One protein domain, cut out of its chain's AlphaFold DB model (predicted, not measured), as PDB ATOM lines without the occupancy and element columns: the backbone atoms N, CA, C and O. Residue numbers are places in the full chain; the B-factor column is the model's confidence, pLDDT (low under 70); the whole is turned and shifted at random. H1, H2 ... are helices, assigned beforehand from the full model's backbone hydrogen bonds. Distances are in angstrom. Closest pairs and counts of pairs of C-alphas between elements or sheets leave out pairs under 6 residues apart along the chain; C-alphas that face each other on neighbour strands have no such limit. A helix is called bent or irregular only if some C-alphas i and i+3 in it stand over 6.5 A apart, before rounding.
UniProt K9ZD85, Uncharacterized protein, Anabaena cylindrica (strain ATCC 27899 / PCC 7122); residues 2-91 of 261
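This is residues 2 to 91 of the 261 residues of an uncharacterized protein of Anabaena cylindrica (strain ATCC 27899 / PCC 7122) (UniProt K9ZD85). The model is an L of helices: H1 and H2 lie side by side as a helical hairpin, and the long helix H3 leaves the end of H2 at a corner, about perpendicular to both. The first residues of H1 meet H3 a little way along it, while residues 69 to 91 stick out as a long arm that touches nothing else. The printed part has 90 residues with three named helices, in the order H1, H2, H3, and no named strand; the class is all helix. The whole is extended, with a radius of gyration of the C-alphas of 21.4 A, and its C-alphas span 73 by 37 by 12 A, only just a flat outline.

H1, residues 3 to 22, and H2, residues 29 to 52, form a hairpin. They touch, closest at the C-alphas of Ile 11 and Ser 43, 6.3 A apart. They run opposite ways at a shallow tilt of 14 degrees, with their centres 10.7 A apart. H3, residues 54 to 89, touches H2 only at the corner by their link, with residues 55 to 60 alone against residues 49 to 51 of H2. The closest C-alphas there are those of Val 50 and Gly 56, 4.0 A apart, and the two lines are about perpendicular, at 79 degrees. H1 touches H3 with residues 3 to 6 alone, and H3 touches H1 with residues 60 to 64 alone. Their closest C-alphas, of Gln 3 and Ala 60, are 5.8 A apart, and their lines are about perpendicular, at 74 degrees. Each O i to N i+4 pair of H3 is within hydrogen-bond range, as are 15 of 16 in H1 and 18 of 20 in H2.

H1 begins at C-alpha 3 (163.452, 120.132, 230.814) and measures 29.1 A from first to last C-alpha. H2, residues 29 to 52, measures 35.0 A and is irregular: C-alphas 30 and 33 are 7.2 A apart. H3, the longest helix with 36 residues, runs 52.5 A from C-alpha 54 (160.963, 118.445, 244.358) to C-alpha 89 (197.080, 115.741, 206.365).

The two C-alphas farthest apart, those of Gly 30 and Leu 91, are 72.6 A from each other. The printed part runs from residue 2 to 91 with no cut. The link from H1 to H2, 6 residues, is short, and the one from H2 to H3, 1 residue, is tight. Residues 23 to 30 and 69 to 91 stand free; without them the body spans 40 by 21 by 12 A. The mean pLDDT of the printed part is 82.4, and residues 2 to 5 are under 70.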
ATOM      1  N   PRO A   2     166.435 121.901 228.371       55.94
ATOM      2  CA  PRO A   2     166.411 120.436 228.313       55.94
ATOM      3  C   PRO A   2     165.282 119.796 229.161       55.94
ATOM      4  O   PRO A   2     164.794 118.723 228.823       55.94
ATOM      5  N   GLN A   3     164.698 120.531 230.125       56.12
ATOM      6  CA  GLN A   3     163.452 120.132 230.814       56.12
ATOM      7  C   GLN A   3     162.260 119.941 229.854       56.12
ATOM      8  O   GLN A   3     161.424 119.071 230.079       56.12
ATOM      9  N   PHE A   4     162.204 120.702 228.754       67.94
ATOM     10  CA  PHE A   4     161.138 120.566 227.760       67.94
ATOM     11  C   PHE A   4     161.270 119.291 226.929       67.94
ATOM     12  O   PHE A   4     160.254 118.775 226.490       67.94
ATOM     13  N   GLN A   5     162.477 118.748 226.737       69.25
ATOM     14  CA  GLN A   5     162.650 117.527 225.946       69.25
ATOM     15  C   GLN A   5     162.011 116.322 226.639       69.25
ATOM     16  O   GLN A   5     161.270 115.600 225.991       69.25
ATOM     17  N   ILE A   6     162.192 116.158 227.954       70.81
ATOM     18  CA  ILE A   6     161.546 115.077 228.726       70.81
ATOM     19  C   ILE A   6     160.022 115.162 228.602       70.81
ATOM     20  O   ILE A   6     159.353 114.164 228.344       70.81
ATOM     21  N   ILE A   7     159.487 116.372 228.764       73.81
ATOM     22  CA  ILE A   7     158.052 116.643 228.684       73.81
ATOM     23  C   ILE A   7     157.533 116.347 227.273       73.81
ATOM     24  O   ILE A   7     156.526 115.665 227.132       73.81
ATOM     25  N   ILE A   8     158.232 116.804 226.232       75.94
ATOM     26  CA  ILE A   8     157.853 116.575 224.833       75.94
ATOM     27  C   ILE A   8     157.882 115.080 224.505       75.94
ATOM     28  O   ILE A   8     156.914 114.579 223.946       75.94
ATOM     29  N   THR A   9     158.933 114.349 224.890       75.56
ATOM     30  CA  THR A   9     159.034 112.904 224.637       75.56
ATOM     31  C   THR A   9     157.942 112.133 225.379       75.56
ATOM     32  O   THR A   9     157.316 111.254 224.797       75.56
ATOM     33  N   ALA A  10     157.650 112.490 226.634       75.50
ATOM     34  CA  ALA A  10     156.563 111.876 227.393       75.50
ATOM     35  C   ALA A  10     155.192 112.161 226.757       75.50
ATOM     36  O   ALA A  10     154.421 111.233 226.534       75.50
ATOM     37  N   ILE A  11     154.907 113.417 226.396       78.69
ATOM     38  CA  ILE A  11     153.669 113.801 225.698       78.69
ATOM     39  C   ILE A  11     153.549 113.050 224.366       78.69
ATOM     40  O   ILE A  11     152.471 112.561 224.041       78.69
ATOM     41  N   PHE A  12     154.649 112.904 223.627       78.94
ATOM     42  CA  PHE A  12     154.685 112.187 222.357       78.94
ATOM     43  C   PHE A  12     154.403 110.686 222.525       78.94
ATOM     44  O   PHE A  12     153.579 110.140 221.795       78.94
ATOM     45  N   CYS A  13     155.001 110.025 223.522       76.62
ATOM     46  CA  CYS A  13     154.717 108.621 223.834       76.62
ATOM     47  C   CYS A  13     153.249 108.401 224.221       76.62
ATOM     48  O   CYS A  13     152.617 107.462 223.739       76.62
ATOM     49  N   ILE A  14     152.686 109.281 225.056       76.19
ATOM     50  CA  ILE A  14     151.275 109.194 225.442       76.19
ATOM     51  C   ILE A  14     150.385 109.464 224.211       76.19
ATOM     52  O   ILE A  14     149.362 108.804 224.046       76.19
ATOM     53  N   ALA A  15     150.777 110.377 223.313       77.44
ATOM     54  CA  ALA A  15     150.019 110.678 222.100       77.44
ATOM     55  C   ALA A  15     149.988 109.466 221.159       77.44
ATOM     56  O   ALA A  15     148.913 109.062 220.722       77.44
ATOM     57  N   ILE A  16     151.137 108.818 220.934       78.81
ATOM     58  CA  ILE A  16     151.224 107.563 220.171       78.81
ATOM     59  C   ILE A  16     150.334 106.489 220.794       78.81
ATOM     60  O   ILE A  16     149.567 105.846 220.081       78.81
ATOM     61  N   PHE A  17     150.398 106.318 222.117       78.94
ATOM     62  CA  PHE A  17     149.580 105.334 222.820       78.94
ATOM     63  C   PHE A  17     148.082 105.624 222.667       78.94
ATOM     64  O   PHE A  17     147.309 104.714 222.380       78.94
ATOM     65  N   SER A  18     147.671 106.891 222.781       76.31
ATOM     66  CA  SER A  18     146.275 107.299 222.593       76.31
ATOM     67  C   SER A  18     145.787 107.078 221.158       76.31
ATOM     68  O   SER A  18     144.692 106.553 220.970       76.31
ATOM     69  N   CYS A  19     146.614 107.375 220.149       79.44
ATOM     70  CA  CYS A  19     146.312 107.069 218.752       79.44
ATOM     71  C   CYS A  19     146.166 105.560 218.541       79.44
ATOM     72  O   CYS A  19     145.187 105.118 217.947       79.44
ATOM     73  N   TRP A  20     147.098 104.758 219.064       85.19
ATOM     74  CA  TRP A  20     147.030 103.299 218.972       85.19
ATOM     75  C   TRP A  20     145.735 102.741 219.580       85.19
ATOM     76  O   TRP A  20     145.090 101.890 218.973       85.19
ATOM     77  N   LEU A  21     145.312 103.277 220.729       81.12
ATOM     78  CA  LEU A  21     144.074 102.891 221.407       81.12
ATOM     79  C   LEU A  21     142.834 103.190 220.550       81.12
ATOM     80  O   LEU A  21     141.976 102.323 220.393       81.12
ATOM     81  N   VAL A  22     142.780 104.377 219.936       77.75
ATOM     82  CA  VAL A  22     141.677 104.805 219.056       77.75
ATOM     83  C   VAL A  22     141.584 103.955 217.784       77.75
ATOM     84  O   VAL A  22     140.485 103.708 217.299       77.75
ATOM     85  N   PHE A  23     142.714 103.479 217.255       81.81
ATOM     86  CA  PHE A  23     142.751 102.622 216.062       81.81
ATOM     87  C   PHE A  23     142.609 101.120 216.357       81.81
ATOM     88  O   PHE A  23     142.668 100.306 215.430       81.81
ATOM     89  N   SER A  24     142.415 100.719 217.617       84.94
ATOM     90  CA  SER A  24     142.155  99.317 217.949       84.94
ATOM     91  C   SER A  24     140.753  98.896 217.485       84.94
ATOM     92  O   SER A  24     139.793  99.658 217.588       84.94
ATOM     93  N   LYS A  25     140.629  97.677 216.938       83.12
ATOM     94  CA  LYS A  25     139.393  97.187 216.290       83.12
ATOM     95  C   LYS A  25     138.170  97.137 217.216       83.12
ATOM     96  O   LYS A  25     137.051  97.173 216.718       83.12
ATOM     97  N   ASP A  26     138.394  97.111 218.525       87.06
ATOM     98  CA  ASP A  26     137.352  97.008 219.551       87.06
ATOM     99  C   ASP A  26     137.057  98.360 220.232       87.06
ATOM    100  O   ASP A  26     136.350  98.419 221.242       87.06
ATOM    101  N   PHE A  27     137.606  99.469 219.717       80.94
ATOM    102  CA  PHE A  27     137.468 100.769 220.362       80.94
ATOM    103  C   PHE A  27     136.083 101.386 220.134       80.94
ATOM    104  O   PHE A  27     135.707 101.764 219.024       80.94
ATOM    105  N   ASN A  28     135.318 101.540 221.215       86.19
ATOM    106  CA  ASN A  28     134.024 102.211 221.172       86.19
ATOM    107  C   ASN A  28     134.212 103.727 220.990       86.19
ATOM    108  O   ASN A  28     134.718 104.415 221.878       86.19
ATOM    109  N   VAL A  29     133.737 104.252 219.857       83.94
ATOM    110  CA  VAL A  29     133.831 105.674 219.478       83.94
ATOM    111  C   VAL A  29     133.267 106.610 220.558       83.94
ATOM    112  O   VAL A  29     133.798 107.703 220.756       83.94
ATOM    113  N   GLY A  30     132.261 106.176 221.327       83.81
ATOM    114  CA  GLY A  30     131.695 106.962 222.430       83.81
ATOM    115  C   GLY A  30     132.665 107.229 223.591       83.81
ATOM    116  O   GLY A  30     132.452 108.161 224.362       83.81
ATOM    117  N   ILE A  31     133.750 106.455 223.707       84.31
ATOM    118  CA  ILE A  31     134.754 106.572 224.778       84.31
ATOM    119  C   ILE A  31     135.891 107.534 224.381       84.31
ATOM    120  O   ILE A  31     136.626 108.018 225.245       84.31
ATOM    121  N   ALA A  32     136.012 107.901 223.098       76.94
ATOM    122  CA  ALA A  32     137.080 108.774 222.600       76.94
ATOM    123  C   ALA A  32     137.230 110.109 223.374       76.94
ATOM    124  O   ALA A  32     138.361 110.453 223.731       76.94
ATOM    125  N   PRO A  33     136.147 110.842 223.725       81.50
ATOM    126  CA  PRO A  33     136.266 112.085 224.494       81.50
ATOM    127  C   PRO A  33     136.822 111.865 225.908       81.50
ATOM    128  O   PRO A  33     137.576 112.693 226.415       81.50
ATOM    129  N   ILE A  34     136.487 110.734 226.537       82.12
ATOM    130  CA  ILE A  34     136.954 110.379 227.884       82.12
ATOM    131  C   ILE A  34     138.459 110.096 227.852       82.12
ATOM    132  O   ILE A  34     139.195 110.591 228.704       82.12
ATOM    133  N   VAL A  35     138.934 109.366 226.837       79.62
ATOM    134  CA  VAL A  35     140.372 109.113 226.636       79.62
ATOM    135  C   VAL A  35     141.127 110.419 226.386       79.62
ATOM    136  O   VAL A  35     142.194 110.619 226.964       79.62
ATOM    137  N   ALA A  36     140.564 111.341 225.600       78.94
ATOM    138  CA  ALA A  36     141.167 112.650 225.349       78.94
ATOM    139  C   ALA A  36     141.261 113.521 226.619       78.94
ATOM    140  O   ALA A  36     142.298 114.136 226.876       78.94
ATOM    141  N   ILE A  37     140.219 113.544 227.459       82.75
ATOM    142  CA  ILE A  37     140.255 114.245 228.755       82.75
ATOM    143  C   ILE A  37     141.280 113.594 229.693       82.75
ATOM    144  O   ILE A  37     142.073 114.293 230.329       82.75
ATOM    145  N   GLY A  38     141.316 112.259 229.744       82.75
ATOM    146  CA  GLY A  38     142.319 111.506 230.493       82.75
ATOM    147  C   GLY A  38     143.744 111.861 230.059       82.75
ATOM    148  O   GLY A  38     144.577 112.191 230.901       82.75
ATOM    149  N   PHE A  39     144.002 111.915 228.752       81.25
ATOM    150  CA  PHE A  39     145.276 112.353 228.179       81.25
ATOM    151  C   PHE A  39     145.680 113.768 228.627       81.25
ATOM    152  O   PHE A  39     146.813 113.993 229.068       81.25
ATOM    153  N   LEU A  40     144.755 114.729 228.553       82.31
ATOM    154  CA  LEU A  40     145.009 116.108 228.978       82.31
ATOM    155  C   LEU A  40     145.314 116.190 230.479       82.31
ATOM    156  O   LEU A  40     146.253 116.871 230.882       82.31
ATOM    157  N   SER A  41     144.575 115.450 231.308       82.75
ATOM    158  CA  SER A  41     144.825 115.408 232.753       82.75
ATOM    159  C   SER A  41     146.188 114.795 233.100       82.75
ATOM    160  O   SER A  41     146.899 115.335 233.944       82.75
ATOM    161  N   LEU A  42     146.603 113.729 232.407       81.81
ATOM    162  CA  LEU A  42     147.907 113.083 232.599       81.81
ATOM    163  C   LEU A  42     149.066 113.973 232.145       81.81
ATOM    164  O   LEU A  42     150.065 114.088 232.855       81.81
ATOM    165  N   SER A  43     148.937 114.636 230.996       81.50
ATOM    166  CA  SER A  43     149.958 115.569 230.497       81.50
ATOM    167  C   SER A  43     150.108 116.794 231.407       81.50
ATOM    168  O   SER A  43     151.233 117.166 231.750       81.50
ATOM    169  N   LEU A  44     149.001 117.366 231.894       85.50
ATOM    170  CA  LEU A  44     149.019 118.421 232.913       85.50
ATOM    171  C   LEU A  44     149.604 117.929 234.243       85.50
ATOM    172  O   LEU A  44     150.390 118.641 234.863       85.50
ATOM    173  N   GLY A  45     149.268 116.709 234.663       87.00
ATOM    174  CA  GLY A  45     149.817 116.078 235.861       87.00
ATOM    175  C   GLY A  45     151.332 115.880 235.780       87.00
ATOM    176  O   GLY A  45     152.040 116.158 236.745       87.00
ATOM    177  N   LEU A  46     151.855 115.484 234.617       82.44
ATOM    178  CA  LEU A  46     153.294 115.371 234.369       82.44
ATOM    179  C   LEU A  46     153.989 116.732 234.381       82.44
ATOM    180  O   LEU A  46     155.037 116.869 235.010       82.44
ATOM    181  N   LEU A  47     153.400 117.749 233.745       83.62
ATOM    182  CA  LEU A  47     153.901 119.123 233.819       83.62
ATOM    183  C   LEU A  47     153.957 119.605 235.271       83.62
ATOM    184  O   LEU A  47     154.989 120.098 235.726       83.62
ATOM    185  N   PHE A  48     152.871 119.404 236.016       89.94
ATOM    186  CA  PHE A  48     152.796 119.731 237.433       89.94
ATOM    187  C   PHE A  48     153.882 118.998 238.225       89.94
ATOM    188  O   PHE A  48     154.613 119.616 238.995       89.94
ATOM    189  N   TRP A  49     154.047 117.695 238.005       88.62
ATOM    190  CA  TRP A  49     155.054 116.902 238.696       88.62
ATOM    191  C   TRP A  49     156.472 117.416 238.415       88.62
ATOM    192  O   TRP A  49     157.200 117.719 239.361       88.62
ATOM    193  N   VAL A  50     156.843 117.611 237.146       87.50
ATOM    194  CA  VAL A  50     158.182 118.086 236.748       87.50
ATOM    195  C   VAL A  50     158.480 119.488 237.295       87.50
ATOM    196  O   VAL A  50     159.591 119.735 237.765       87.50
ATOM    197  N   PHE A  51     157.511 120.409 237.259       87.06
ATOM    198  CA  PHE A  51     157.750 121.814 237.605       87.06
ATOM    199  C   PHE A  51     157.481 122.183 239.061       87.06
ATOM    200  O   PHE A  51     158.073 123.148 239.548       87.06
ATOM    201  N   LEU A  52     156.606 121.468 239.768       87.62
ATOM    202  CA  LEU A  52     156.151 121.878 241.100       87.62
ATOM    203  C   LEU A  52     156.602 120.929 242.206       87.62
ATOM    204  O   LEU A  52     156.771 121.380 243.338       87.62
ATOM    205  N   THR A  53     156.900 119.665 241.901       88.19
ATOM    206  CA  THR A  53     157.389 118.730 242.924       88.19
ATOM    207  C   THR A  53     158.921 118.708 243.003       88.19
ATOM    208  O   THR A  53     159.598 118.778 241.972       88.19
ATOM    209  N   PRO A  54     159.514 118.583 244.208       87.75
ATOM    210  CA  PRO A  54     160.963 118.445 244.358       87.75
ATOM    211  C   PRO A  54     161.532 117.212 243.642       87.75
ATOM    212  O   PRO A  54     162.615 117.282 243.063       87.75
ATOM    213  N   SER A  55     160.796 116.096 243.636       85.69
ATOM    214  CA  SER A  55     161.212 114.858 242.967       85.69
ATOM    215  C   SER A  55     161.262 115.015 241.448       85.69
ATOM    216  O   SER A  55     162.264 114.639 240.839       85.69
ATOM    217  N   GLY A  56     160.249 115.645 240.845       80.12
ATOM    218  CA  GLY A  56     160.236 115.943 239.412       80.12
ATOM    219  C   GLY A  56     161.347 116.904 238.989       80.12
ATOM    220  O   GLY A  56     162.038 116.653 237.998       80.12
ATOM    221  N   LYS A  57     161.607 117.954 239.780       84.88
ATOM    222  CA  LYS A  57     162.729 118.878 239.536       84.88
ATOM    223  C   LYS A  57     164.078 118.169 239.590       84.88
ATOM    224  O   LYS A  57     164.889 118.357 238.683       84.88
ATOM    225  N   ASN A  58     164.303 117.344 240.614       82.62
ATOM    226  CA  ASN A  58     165.540 116.577 240.762       82.62
ATOM    227  C   ASN A  58     165.737 115.607 239.593       82.62
ATOM    228  O   ASN A  58     166.832 115.530 239.038       82.62
ATOM    229  N   PHE A  59     164.674 114.917 239.169       78.88
ATOM    230  CA  PHE A  59     164.721 114.038 238.003       78.88
ATOM    231  C   PHE A  59     165.113 114.804 236.735       78.88
ATOM    232  O   PHE A  59     166.057 114.419 236.046       78.88
ATOM    233  N   ALA A  60     164.453 115.932 236.460       77.56
ATOM    234  CA  ALA A  60     164.740 116.738 235.281       77.56
ATOM    235  C   ALA A  60     166.160 117.328 235.304       77.56
ATOM    236  O   ALA A  60     166.829 117.370 234.275       77.56
ATOM    237  N   GLN A  61     166.654 117.758 236.469       83.56
ATOM    238  CA  GLN A  61     168.035 118.225 236.627       83.56
ATOM    239  C   GLN A  61     169.051 117.109 236.371       83.56
ATOM    240  O   GLN A  61     170.010 117.327 235.631       83.56
ATOM    241  N   ASN A  62     168.826 115.918 236.930       81.69
ATOM    242  CA  ASN A  62     169.702 114.767 236.729       81.69
ATOM    243  C   ASN A  62     169.724 114.328 235.265       81.69
ATOM    244  O   ASN A  62     170.802 114.155 234.701       81.69
ATOM    245  N   TYR A  63     168.559 114.231 234.624       76.94
ATOM    246  CA  TYR A  63     168.462 113.915 233.201       76.94
ATOM    247  C   TYR A  63     169.216 114.939 232.344       76.94
ATOM    248  O   TYR A  63     170.055 114.568 231.530       76.94
ATOM    249  N   ASN A  64     169.006 116.236 232.587       80.81
ATOM    250  CA  ASN A  64     169.707 117.291 231.854       80.81
ATOM    251  C   ASN A  64     171.221 117.234 232.067       80.81
ATOM    252  O   ASN A  64     171.982 117.453 231.129       80.81
ATOM    253  N   LYS A  65     171.670 116.932 233.290       84.38
ATOM    254  CA  LYS A  65     173.091 116.758 233.603       84.38
ATOM    255  C   LYS A  65     173.692 115.603 232.801       84.38
ATOM    256  O   LYS A  65     174.776 115.766 232.249       84.38
ATOM    257  N   ILE A  66     172.982 114.478 232.701       79.75
ATOM    258  CA  ILE A  66     173.402 113.316 231.906       79.75
ATOM    259  C   ILE A  66     173.435 113.675 230.416       79.75
ATOM    260  O   ILE A  66     174.462 113.482 229.772       79.75
ATOM    261  N   CYS A  67     172.372 114.271 229.871       76.00
ATOM    262  CA  CYS A  67     172.321 114.668 228.460       76.00
ATOM    263  C   CYS A  67     173.415 115.675 228.090       76.00
ATOM    264  O   CYS A  67     174.069 115.512 227.063       76.00
ATOM    265  N   ASN A  68     173.655 116.682 228.933       82.44
ATOM    266  CA  ASN A  68     174.720 117.656 228.709       82.44
ATOM    267  C   ASN A  68     176.105 117.002 228.777       82.44
ATOM    268  O   ASN A  68     176.967 117.340 227.972       82.44
ATOM    269  N   LYS A  69     176.320 116.054 229.702       84.62
ATOM    270  CA  LYS A  69     177.569 115.284 229.783       84.62
ATOM    271  C   LYS A  69     177.806 114.500 228.488       84.62
ATOM    272  O   LYS A  69     178.877 114.622 227.907       84.62
ATOM    273  N   ILE A  70     176.789 113.789 227.998       80.44
ATOM    274  CA  ILE A  70     176.860 113.020 226.745       80.44
ATOM    275  C   ILE A  70     177.131 113.942 225.548       80.44
ATOM    276  O   ILE A  70     177.978 113.639 224.712       80.44
ATOM    277  N   GLN A  71     176.444 115.086 225.457       84.19
ATOM    278  CA  GLN A  71     176.679 116.054 224.382       84.19
ATOM    279  C   GLN A  71     178.099 116.626 224.420       84.19
ATOM    280  O   GLN A  71     178.732 116.751 223.374       84.19
ATOM    281  N   LEU A  72     178.609 116.948 225.609       87.81
ATOM    282  CA  LEU A  72     179.963 117.461 225.780       87.81
ATOM    283  C   LEU A  72     181.016 116.416 225.392       87.81
ATOM    284  O   LEU A  72     181.968 116.740 224.688       87.81
ATOM    285  N   GLU A  73     180.839 115.163 225.817       83.12
ATOM    286  CA  GLU A  73     181.723 114.058 225.441       83.12
ATOM    287  C   GLU A  73     181.699 113.818 223.931       83.12
ATOM    288  O   GLU A  73     182.759 113.709 223.318       83.12
ATOM    289  N   LYS A  74     180.517 113.849 223.305       86.44
ATOM    290  CA  LYS A  74     180.382 113.750 221.848       86.44
ATOM    291  C   LYS A  74     181.162 114.851 221.125       86.44
ATOM    292  O   LYS A  74     181.952 114.546 220.237       86.44
ATOM    293  N   LEU A  75     180.992 116.110 221.533       88.94
ATOM    294  CA  LEU A  75     181.720 117.241 220.943       88.94
ATOM    295  C   LEU A  75     183.236 117.114 221.138       88.94
ATOM    296  O   LEU A  75     184.004 117.438 220.235       88.94
ATOM    297  N   LYS A  76     183.681 116.614 222.296       88.38
ATOM    298  CA  LYS A  76     185.101 116.356 222.565       88.38
ATOM    299  C   LYS A  76     185.659 115.279 221.630       88.38
ATOM    300  O   LYS A  76     186.758 115.445 221.110       88.38
ATOM    301  N   ILE A  77     184.910 114.202 221.394       85.44
ATOM    302  CA  ILE A  77     185.299 113.134 220.461       85.44
ATOM    303  C   ILE A  77     185.377 113.674 219.028       85.44
ATOM    304  O   ILE A  77     186.374 113.441 218.350       85.44
ATOM    305  N   GLU A  78     184.378 114.445 218.588       88.94
ATOM    306  CA  GLU A  78     184.366 115.072 217.259       88.94
ATOM    307  C   GLU A  78     185.545 116.040 217.074       88.94
ATOM    308  O   GLU A  78     186.236 115.985 216.059       88.94
ATOM    309  N   SER A  79     185.834 116.877 218.075       89.69
ATOM    310  CA  SER A  79     186.987 117.784 218.051       89.69
ATOM    311  C   SER A  79     188.312 117.026 217.961       89.69
ATOM    312  O   SER A  79     189.153 117.369 217.132       89.69
ATOM    313  N   ASN A  80     188.496 115.981 218.774       87.88
ATOM    314  CA  ASN A  80     189.711 115.161 218.757       87.88
ATOM    315  C   ASN A  80     189.899 114.461 217.404       87.88
ATOM    316  O   ASN A  80     191.017 114.375 216.900       87.88
ATOM    317  N   TYR A  81     188.808 113.974 216.807       89.19
ATOM    318  CA  TYR A  81     188.834 113.371 215.478       89.19
ATOM    319  C   TYR A  81     189.280 114.382 214.415       89.19
ATOM    320  O   TYR A  81     190.153 114.083 213.603       89.19
ATOM    321  N   MET A  82     188.729 115.598 214.444       89.00
ATOM    322  CA  MET A  82     189.106 116.654 213.503       89.00
ATOM    323  C   MET A  82     190.570 117.078 213.662       89.00
ATOM    324  O   MET A  82     191.253 117.254 212.655       89.00
ATOM    325  N   GLU A  83     191.071 117.186 214.897       89.81
ATOM    326  CA  GLU A  83     192.491 117.447 215.177       89.81
ATOM    327  C   GLU A  83     193.377 116.352 214.571       89.81
ATOM    328  O   GLU A  83     194.275 116.648 213.786       89.81
ATOM    329  N   MET A  84     193.065 115.082 214.841       90.12
ATOM    330  CA  MET A  84     193.810 113.951 214.288       90.12
ATOM    331  C   MET A  84     193.821 113.930 212.758       90.12
ATOM    332  O   MET A  84     194.846 113.604 212.159       90.12
ATOM    333  N   MET A  85     192.700 114.274 212.123       89.12
ATOM    334  CA  MET A  85     192.597 114.341 210.665       89.12
ATOM    335  C   MET A  85     193.398 115.506 210.074       89.12
ATOM    336  O   MET A  85     193.923 115.384 208.967       89.12
ATOM    337  N   CYS A  86     193.497 116.631 210.783       89.25
ATOM    338  CA  CYS A  86     194.369 117.738 210.399       89.25
ATOM    339  C   CYS A  86     195.846 117.357 210.539       89.25
ATOM    340  O   CYS A  86     196.602 117.562 209.591       89.25
ATOM    341  N   ASP A  87     196.234 116.749 211.663       90.25
ATOM    342  CA  ASP A  87     197.595 116.245 211.886       90.25
ATOM    343  C   ASP A  87     197.992 115.267 210.775       90.25
ATOM    344  O   ASP A  87     199.051 115.416 210.171       90.25
ATOM    345  N   PHE A  88     197.095 114.335 210.432       89.81
ATOM    346  CA  PHE A  88     197.303 113.340 209.379       89.81
ATOM    347  C   PHE A  88     197.598 113.968 208.009       89.81
ATOM    348  O   PHE A  88     198.481 113.513 207.284       89.81
ATOM    349  N   LYS A  89     196.882 115.040 207.645       91.00
ATOM    350  CA  LYS A  89     197.080 115.741 206.365       91.00
ATOM    351  C   LYS A  89     198.410 116.489 206.282       91.00
ATOM    352  O   LYS A  89     198.868 116.759 205.176       91.00
ATOM    353  N   ASN A  90     199.006 116.826 207.422       92.00
ATOM    354  CA  ASN A  90     200.249 117.590 207.511       92.00
ATOM    355  C   ASN A  90     201.494 116.698 207.668       92.00
ATOM    356  O   ASN A  90     202.601 117.215 207.821       92.00
ATOM    357  N   LEU A  91     201.334 115.370 207.637       92.44
ATOM    358  CA  LEU A  91     202.444 114.427 207.742       92.44
ATOM    359  C   LEU A  91     203.346 114.520 206.504       92.44
ATOM    360  O   LEU A  91     202.882 114.428 205.370       92.44
TER     361      LEU A  91